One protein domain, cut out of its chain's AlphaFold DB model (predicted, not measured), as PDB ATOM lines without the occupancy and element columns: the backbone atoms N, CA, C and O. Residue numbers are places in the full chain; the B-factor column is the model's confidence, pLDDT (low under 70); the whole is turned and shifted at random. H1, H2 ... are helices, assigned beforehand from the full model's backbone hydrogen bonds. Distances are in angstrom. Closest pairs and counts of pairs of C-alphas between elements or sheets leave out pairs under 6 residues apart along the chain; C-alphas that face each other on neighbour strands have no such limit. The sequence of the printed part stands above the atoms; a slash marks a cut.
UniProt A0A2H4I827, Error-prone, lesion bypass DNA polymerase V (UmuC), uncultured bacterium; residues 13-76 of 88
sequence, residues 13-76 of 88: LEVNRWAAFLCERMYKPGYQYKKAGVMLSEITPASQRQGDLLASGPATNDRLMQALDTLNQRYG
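This is residues 13 to 76 of the 88 residues of the protein "Error-prone, lesion bypass DNA polymerase V (UmuC)" of uncultured bacterium (UniProt A0A2H4I827). Two separate helices, H1 and H2, point in quite different directions without touching, joined by a long loop that makes wide open turns. From the end of H1 the loop swings out to Gly 30, folds back beside H1 around residues 36 to 40, runs on past its start, and makes a second excursion to Leu 53 before reaching H2. The printed part has 64 residues with two named helices, H1 then H2, and no named strand; the class is all helix, though only 28 of the 64 residues are in named elements. It is extended, with a radius of gyration of the C-alphas of 16.7 A, and flat, spanning 45 by 40 by 18 A.

H1 is residues 13 to 26, 19.9 A from first to last C-alpha, beginning at C-alpha 13 at (74.469, 193.473, -1.910). Residues 27 to 61 hold no named element; C-alpha 53 is at (50.940, 187.556, -11.225). H2 is residues 62 to 75, 19.8 A long, ending at C-alpha 75 at (78.519, 212.800, 4.149).

H1 and H2 are apart, with no C-alpha of the one within 8 A of the other. Residues 24 to 35, of which 24 to 26 belong to H1, stand free. Residues 41 to 48, 50 to 56, and 66 to 76, of which 66 to 75 belong to H2, stand free too. In H1 and H2 every O i to N i+4 pair is within hydrogen-bond range.

The two C-alphas farthest apart are those of Gly 30 and Leu 53, at 47.7 A. The printed part has no cut, and the link from H1 to H2, 35 residues, is long. The mean pLDDT of the printed part is 83.3; residues 48, 50 and 56 to 59 are under 70.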
ATOM      1  N   LEU A  13      74.002 194.766  -2.427       85.81
ATOM      2  CA  LEU A  13      74.469 193.473  -1.910       85.81
ATOM      3  C   LEU A  13      74.181 192.329  -2.879       85.81
ATOM      4  O   LEU A  13      74.961 191.380  -2.968       85.81
ATOM      5  N   GLU A  14      73.042 192.370  -3.565       86.25
ATOM      6  CA  GLU A  14      72.687 191.369  -4.571       86.25
ATOM      7  C   GLU A  14      73.596 191.498  -5.797       86.25
ATOM      8  O   GLU A  14      74.170 190.507  -6.250       86.25
ATOM      9  N   VAL A  15      73.832 192.732  -6.255       87.00
ATOM     10  CA  VAL A  15      74.771 193.013  -7.352       87.00
ATOM     11  C   VAL A  15      76.183 192.530  -7.013       87.00
ATOM     12  O   VAL A  15      76.820 191.878  -7.842       87.00
ATOM     13  N   ASN A  16      76.675 192.794  -5.796       87.38
ATOM     14  CA  ASN A  16      78.017 192.360  -5.397       87.38
ATOM     15  C   ASN A  16      78.138 190.825  -5.333       87.38
ATOM     16  O   ASN A  16      79.146 190.266  -5.758       87.38
ATOM     17  N   ARG A  17      77.088 190.125  -4.877       87.12
ATOM     18  CA  ARG A  17      77.044 188.651  -4.874       87.12
ATOM     19  C   ARG A  17      77.167 188.071  -6.282       87.12
ATOM     20  O   ARG A  17      77.980 187.176  -6.504       87.12
ATOM     21  N   TRP A  18      76.416 188.608  -7.243       89.06
ATOM     22  CA  TRP A  18      76.526 188.184  -8.641       89.06
ATOM     23  C   TRP A  18      77.883 188.524  -9.252       89.06
ATOM     24  O   TRP A  18      78.447 187.705  -9.977       89.06
ATOM     25  N   ALA A  19      78.438 189.697  -8.939       87.88
ATOM     26  CA  ALA A  19      79.768 190.080  -9.396       87.88
ATOM     27  C   ALA A  19      80.848 189.108  -8.891       87.88
ATOM     28  O   ALA A  19      81.654 188.640  -9.692       87.88
ATOM     29  N   ALA A  20      80.830 188.751  -7.601       88.00
ATOM     30  CA  ALA A  20      81.758 187.780  -7.020       88.00
ATOM     31  C   ALA A  20      81.633 186.401  -7.689       88.00
ATOM     32  O   ALA A  20      82.625 185.856  -8.172       88.00
ATOM     33  N   PHE A  21      80.404 185.896  -7.830       88.69
ATOM     34  CA  PHE A  21      80.131 184.621  -8.497       88.69
ATOM     35  C   PHE A  21      80.633 184.586  -9.952       88.69
ATOM     36  O   PHE A  21      81.206 183.595 -10.412       88.69
ATOM     37  N   LEU A  22      80.437 185.675 -10.700       88.69
ATOM     38  CA  LEU A  22      80.943 185.796 -12.067       88.69
ATOM     39  C   LEU A  22      82.472 185.862 -12.107       88.69
ATOM     40  O   LEU A  22      83.077 185.218 -12.966       88.69
ATOM     41  N   CYS A  23      83.093 186.606 -11.191       88.12
ATOM     42  CA  CYS A  23      84.546 186.685 -11.073       88.12
ATOM     43  C   CYS A  23      85.163 185.310 -10.804       88.12
ATOM     44  O   CYS A  23      86.092 184.933 -11.513       88.12
ATOM     45  N   GLU A  24      84.618 184.535  -9.863       87.94
ATOM     46  CA  GLU A  24      85.084 183.174  -9.562       87.94
ATOM     47  C   GLU A  24      84.986 182.249 -10.781       87.94
ATOM     48  O   GLU A  24      85.928 181.524 -11.090       87.94
ATOM     49  N   ARG A  25      83.886 182.318 -11.541       88.19
ATOM     50  CA  ARG A  25      83.720 181.508 -12.764       88.19
ATOM     51  C   ARG A  25      84.617 181.945 -13.920       88.19
ATOM     52  O   ARG A  25      84.926 181.134 -14.790       88.19
ATOM     53  N   MET A  26      84.988 183.222 -13.979       88.06
ATOM     54  CA  MET A  26      85.883 183.758 -15.010       88.06
ATOM     55  C   MET A  26      87.363 183.639 -14.632       88.06
ATOM     56  O   MET A  26      88.228 183.785 -15.504       88.06
ATOM     57  N   TYR A  27      87.654 183.380 -13.357       88.00
ATOM     58  CA  TYR A  27      89.004 183.202 -12.859       88.00
ATOM     59  C   TYR A  27      89.636 181.941 -13.454       88.00
ATOM     60  O   TYR A  27      89.057 180.856 -13.461       88.00
ATOM     61  N   LYS A  28      90.851 182.095 -13.976       89.94
ATOM     62  CA  LYS A  28      91.663 181.021 -14.536       89.94
ATOM     63  C   LYS A  28      93.007 181.015 -13.813       89.94
ATOM     64  O   LYS A  28      93.715 182.026 -13.861       89.94
ATOM     65  N   PRO A  29      93.387 179.900 -13.170       88.25
ATOM     66  CA  PRO A  29      94.686 179.798 -12.525       88.25
ATOM     67  C   PRO A  29      95.810 179.971 -13.557       88.25
ATOM     68  O   PRO A  29      95.683 179.555 -14.708       88.25
ATOM     69  N   GLY A  30      96.906 180.616 -13.147       91.38
ATOM     70  CA  GLY A  30      98.068 180.880 -14.005       91.38
ATOM     71  C   GLY A  30      98.004 182.175 -14.823       91.38
ATOM     72  O   GLY A  30      98.980 182.514 -15.488       91.38
ATOM     73  N   TYR A  31      96.905 182.932 -14.751       87.12
ATOM     74  CA  TYR A  31      96.781 184.239 -15.400       87.12
ATOM     75  C   TYR A  31      96.900 185.377 -14.383       87.12
ATOM     76  O   TYR A  31      96.298 185.338 -13.312       87.12
ATOM     77  N   GLN A  32      97.655 186.422 -14.734       86.56
ATOM     78  CA  GLN A  32      97.708 187.656 -13.950       86.56
ATOM     79  C   GLN A  32      96.649 188.639 -14.448       86.56
ATOM     80  O   GLN A  32      96.680 189.090 -15.595       86.56
ATOM     81  N   TYR A  33      95.722 188.998 -13.569       86.31
ATOM     82  CA  TYR A  33      94.652 189.943 -13.862       86.31
ATOM     83  C   TYR A  33      95.053 191.348 -13.405       86.31
ATOM     84  O   TYR A  33      95.406 191.549 -12.249       86.31
ATOM     85  N   LYS A  34      94.989 192.336 -14.308       85.44
ATOM     86  CA  LYS A  34      95.326 193.742 -13.994       85.44
ATOM     87  C   LYS A  34      94.122 194.585 -13.571       85.44
ATOM     88  O   LYS A  34      94.281 195.556 -12.841       85.44
ATOM     89  N   LYS A  35      92.928 194.261 -14.075       85.44
ATOM     90  CA  LYS A  35      91.690 195.002 -13.809       85.44
ATOM     91  C   LYS A  35      90.478 194.108 -14.051       85.44
ATOM     92  O   LYS A  35      90.465 193.343 -15.012       85.44
ATOM     93  N   ALA A  36      89.455 194.275 -13.223       84.50
ATOM     94  CA  ALA A  36      88.110 193.764 -13.451       84.50
ATOM     95  C   ALA A  36      87.115 194.930 -13.371       84.50
ATOM     96  O   ALA A  36      87.366 195.928 -12.693       84.50
ATOM     97  N   GLY A  37      86.009 194.827 -14.101       83.88
ATOM     98  CA  GLY A  37      84.938 195.816 -14.094       83.88
ATOM     99  C   GLY A  37      83.588 195.119 -14.166       83.88
ATOM    100  O   GLY A  37      83.458 194.099 -14.838       83.88
ATOM    101  N   VAL A  38      82.600 195.679 -13.473       86.00
ATOM    102  CA  VAL A  38      81.206 195.229 -13.518       86.00
ATOM    103  C   VAL A  38      80.428 196.218 -14.378       86.00
ATOM    104  O   VAL A  38      80.575 197.429 -14.212       86.00
ATOM    105  N   MET A  39      79.620 195.705 -15.301       87.75
ATOM    106  CA  MET A  39      78.728 196.498 -16.142       87.75
ATOM    107  C   MET A  39      77.294 196.061 -15.872       87.75
ATOM    108  O   MET A  39      76.991 194.872 -15.952       87.75
ATOM    109  N   LEU A  40      76.440 197.025 -15.537       86.94
ATOM    110  CA  LEU A  40      75.002 196.822 -15.423       86.94
ATOM    111  C   LEU A  40      74.353 197.281 -16.727       86.94
ATOM    112  O   LEU A  40      74.630 198.383 -17.201       86.94
ATOM    113  N   SER A  41      73.503 196.429 -17.283       86.25
ATOM    114  CA  SER A  41      72.730 196.684 -18.498       86.25
ATOM    115  C   SER A  41      71.239 196.655 -18.159       86.25
ATOM    116  O   SER A  41      70.870 196.162 -17.097       86.25
ATOM    117  N   GLU A  42      70.392 197.182 -19.048       86.00
ATOM    118  CA  GLU A  42      68.922 197.153 -18.892       86.00
ATOM    119  C   GLU A  42      68.415 197.863 -17.622       86.00
ATOM    120  O   GLU A  42      67.541 197.385 -16.902       86.00
ATOM    121  N   ILE A  43      68.983 199.040 -17.335       84.44
ATOM    122  CA  ILE A  43      68.562 199.860 -16.197       84.44
ATOM    123  C   ILE A  43      67.171 200.438 -16.477       84.44
ATOM    124  O   ILE A  43      66.996 201.246 -17.389       84.44
ATOM    125  N   THR A  44      66.210 200.063 -15.638       83.69
ATOM    126  CA  THR A  44      64.811 200.502 -15.715       83.69
ATOM    127  C   THR A  44      64.487 201.446 -14.550       83.69
ATOM    128  O   THR A  44      65.029 201.265 -13.455       83.69
ATOM    129  N   PRO A  45      63.616 202.460 -14.732       80.81
ATOM    130  CA  PRO A  45      63.178 203.315 -13.633       80.81
ATOM    131  C   PRO A  45      62.540 202.510 -12.496       80.81
ATOM    132  O   PRO A  45      61.710 201.638 -12.739       80.81
ATOM    133  N   ALA A  46      62.846 202.863 -11.244       77.75
ATOM    134  CA  ALA A  46      62.269 202.200 -10.069       77.75
ATOM    135  C   ALA A  46      60.727 202.291 -10.009       77.75
ATOM    136  O   ALA A  46      60.081 201.445  -9.397       77.75
ATOM    137  N   SER A  47      60.131 203.291 -10.669       74.56
ATOM    138  CA  SER A  47      58.677 203.450 -10.801       74.56
ATOM    139  C   SER A  47      58.022 202.425 -11.734       74.56
ATOM    140  O   SER A  47      56.807 202.253 -11.685       74.56
ATOM    141  N   GLN A  48      58.800 201.745 -12.579       66.94
ATOM    142  CA  GLN A  48      58.327 200.771 -13.559       66.94
ATOM    143  C   GLN A  48      58.820 199.373 -13.178       66.94
ATOM    144  O   GLN A  48      59.695 198.796 -13.820       66.94
ATOM    145  N   ARG A  49      58.260 198.820 -12.097       70.12
ATOM    146  CA  ARG A  49      58.513 197.433 -11.692       70.12
ATOM    147  C   ARG A  49      57.406 196.539 -12.239       70.12
ATOM    148  O   ARG A  49      56.250 196.674 -11.847       70.12
ATOM    149  N   GLN A  50      57.764 195.621 -13.136       68.06
ATOM    150  CA  GLN A  50      56.835 194.594 -13.596       68.06
ATOM    151  C   GLN A  50      56.624 193.579 -12.468       68.06
ATOM    152  O   GLN A  50      57.567 192.924 -12.022       68.06
ATOM    153  N   GLY A  51      55.395 193.515 -11.958       71.69
ATOM    154  CA  GLY A  51      54.986 192.484 -11.011       71.69
ATOM    155  C   GLY A  51      54.800 191.145 -11.715       71.69
ATOM    156  O   GLY A  51      54.446 191.104 -12.894       71.69
ATOM    157  N   ASP A  52      55.025 190.062 -10.982       73.44
ATOM    158  CA  ASP A  52      54.595 188.732 -11.396       73.44
ATOM    159  C   ASP A  52      53.192 188.478 -10.822       73.44
ATOM    160  O   ASP A  52      52.899 188.843  -9.682       73.44
ATOM    161  N   LEU A  53      52.303 187.899 -11.630       76.75
ATOM    162  CA  LEU A  53      50.940 187.556 -11.225       76.75
ATOM    163  C   LEU A  53      50.920 186.342 -10.284       76.75
ATOM    164  O   LEU A  53      50.001 186.203  -9.481       76.75
ATOM    165  N   LEU A  54      51.910 185.452 -10.407       82.75
ATOM    166  CA  LEU A  54      51.936 184.150  -9.734       82.75
ATOM    167  C   LEU A  54      53.013 184.051  -8.650       82.75
ATOM    168  O   LEU A  54      52.935 183.171  -7.791       82.75
ATOM    169  N   ALA A  55      54.003 184.942  -8.669       72.62
ATOM    170  CA  ALA A  55      55.063 184.991  -7.676       72.62
ATOM    171  C   ALA A  55      54.965 186.262  -6.830       72.62
ATOM    172  O   ALA A  55      54.738 187.362  -7.331       72.62
ATOM    173  N   SER A  56      55.196 186.116  -5.524       66.62
ATOM    174  CA  SER A  56      55.426 187.280  -4.671       66.62
ATOM    175  C   SER A  56      56.738 187.936  -5.102       66.62
ATOM    176  O   SER A  56      57.752 187.250  -5.254       66.62
ATOM    177  N   GLY A  57      56.713 189.249  -5.344       66.50
ATOM    178  CA  GLY A  57      57.881 189.988  -5.821       66.50
ATOM    179  C   GLY A  57      59.094 189.816  -4.892       66.50
ATOM    180  O   GLY A  57      58.920 189.585  -3.692       66.50
ATOM    181  N   PRO A  58      60.332 189.928  -5.407       68.44
ATOM    182  CA  PRO A  58      61.514 189.640  -4.605       68.44
ATOM    183  C   PRO A  58      61.608 190.564  -3.390       68.44
ATOM    184  O   PRO A  58      61.388 191.776  -3.505       68.44
ATOM    185  N   ALA A  59      61.964 189.981  -2.241       68.00
ATOM    186  CA  ALA A  59      62.227 190.708  -1.008       68.00
ATOM    187  C   ALA A  59      63.368 191.700  -1.249       68.00
ATOM    188  O   ALA A  59      64.506 191.304  -1.487       68.00
ATOM    189  N   THR A  60      63.048 192.992  -1.241       71.31
ATOM    190  CA  THR A  60      64.021 194.056  -1.495       71.31
ATOM    191  C   THR A  60      64.386 194.742  -0.180       71.31
ATOM    192  O   THR A  60      63.524 194.994   0.664       71.31
ATOM    193  N   ASN A  61      65.671 195.038   0.023       80.75
ATOM    194  CA  ASN A  61      66.171 195.719   1.220       80.75
ATOM    195  C   ASN A  61      66.037 197.249   1.109       80.75
ATOM    196  O   ASN A  61      66.979 197.982   1.413       80.75
ATOM    197  N   ASP A  62      64.866 197.740   0.695       82.00
ATOM    198  CA  ASP A  62      64.638 199.150   0.336       82.00
ATOM    199  C   ASP A  62      65.038 200.112   1.460       82.00
ATOM    200  O   ASP A  62      65.717 201.108   1.231       82.00
ATOM    201  N   ARG A  63      64.691 199.782   2.713       85.31
ATOM    202  CA  ARG A  63      65.041 200.604   3.886       85.31
ATOM    203  C   ARG A  63      66.549 200.722   4.089       85.31
ATOM    204  O   ARG A  63      67.034 201.784   4.470       85.31
ATOM    205  N   LEU A  64      67.283 199.633   3.860       86.00
ATOM    206  CA  LEU A  64      68.737 199.621   3.987       86.00
ATOM    207  C   LEU A  64      69.374 200.430   2.859       86.00
ATOM    208  O   LEU A  64      70.238 201.259   3.134       86.00
ATOM    209  N   MET A  65      68.931 200.219   1.615       88.38
ATOM    210  CA  MET A  65      69.431 200.973   0.463       88.38
ATOM    211  C   MET A  65      69.156 202.471   0.633       88.38
ATOM    212  O   MET A  65      70.068 203.280   0.496       88.38
ATOM    213  N   GLN A  66      67.959 202.841   1.092       88.38
ATOM    214  CA  GLN A  66      67.610 204.231   1.374       88.38
ATOM    215  C   GLN A  66      68.458 204.838   2.503       88.38
ATOM    216  O   GLN A  66      68.867 205.998   2.414       88.38
ATOM    217  N   ALA A  67      68.757 204.080   3.563       88.44
ATOM    218  CA  ALA A  67      69.636 204.537   4.637       88.44
ATOM    219  C   ALA A  67      71.072 204.765   4.137       88.44
ATOM    220  O   ALA A  67      71.671 205.799   4.439       88.44
ATOM    221  N   LEU A  68      71.604 203.836   3.336       86.69
ATOM    222  CA  LEU A  68      72.919 203.963   2.704       86.69
ATOM    223  C   LEU A  68      72.986 205.191   1.793       86.69
ATOM    224  O   LEU A  68      73.933 205.975   1.891       86.69
ATOM    225  N   ASP A  69      71.971 205.389   0.955       87.56
ATOM    226  CA  ASP A  69      71.881 206.538   0.056       87.56
ATOM    227  C   ASP A  69      71.798 207.850   0.830       87.56
ATOM    228  O   ASP A  69      72.509 208.800   0.511       87.56
ATOM    229  N   THR A  70      71.007 207.893   1.904       89.31
ATOM    230  CA  THR A  70      70.894 209.075   2.770       89.31
ATOM    231  C   THR A  70      72.236 209.417   3.420       89.31
ATOM    232  O   THR A  70      72.637 210.583   3.447       89.31
ATOM    233  N   LEU A  71      72.971 208.416   3.916       88.44
ATOM    234  CA  LEU A  71      74.305 208.634   4.479       88.44
ATOM    235  C   LEU A  71      75.287 209.138   3.414       88.44
ATOM    236  O   LEU A  71      76.017 210.096   3.664       88.44
ATOM    237  N   ASN A  72      75.281 208.541   2.223       88.31
ATOM    238  CA  ASN A  72      76.126 208.969   1.108       88.31
ATOM    239  C   ASN A  72      75.769 210.373   0.589       88.31
ATOM    240  O   ASN A  72      76.651 211.114   0.166       88.31
ATOM    241  N   GLN A  73      74.503 210.783   0.639       88.94
ATOM    242  CA  GLN A  73      74.105 212.153   0.305       88.94
ATOM    243  C   GLN A  73      74.579 213.152   1.362       88.94
ATOM    244  O   GLN A  73      75.078 214.221   1.020       88.94
ATOM    245  N   ARG A  74      74.465 212.799   2.648       90.81
ATOM    246  CA  ARG A  74      74.812 213.691   3.762       90.81
ATOM    247  C   ARG A  74      76.316 213.876   3.947       90.81
ATOM    248  O   ARG A  74      76.755 214.980   4.250       90.81
ATOM    249  N   TYR A  75      77.091 212.804   3.814       87.00
ATOM    250  CA  TYR A  75      78.519 212.800   4.149       87.00
ATOM    251  C   TYR A  75      79.442 212.743   2.927       87.00
ATOM    252  O   TYR A  75      80.654 212.630   3.092       87.00
ATOM    253  N   GLY A  76      78.897 212.808   1.712       84.25
ATOM    254  CA  GLY A  76      79.662 212.733   0.470       84.25
ATOM    255  C   GLY A  76      79.574 211.375  -0.231       84.25
ATOM    256  O   GLY A  76      79.387 210.315   0.373       84.25
TER     257      GLY A  76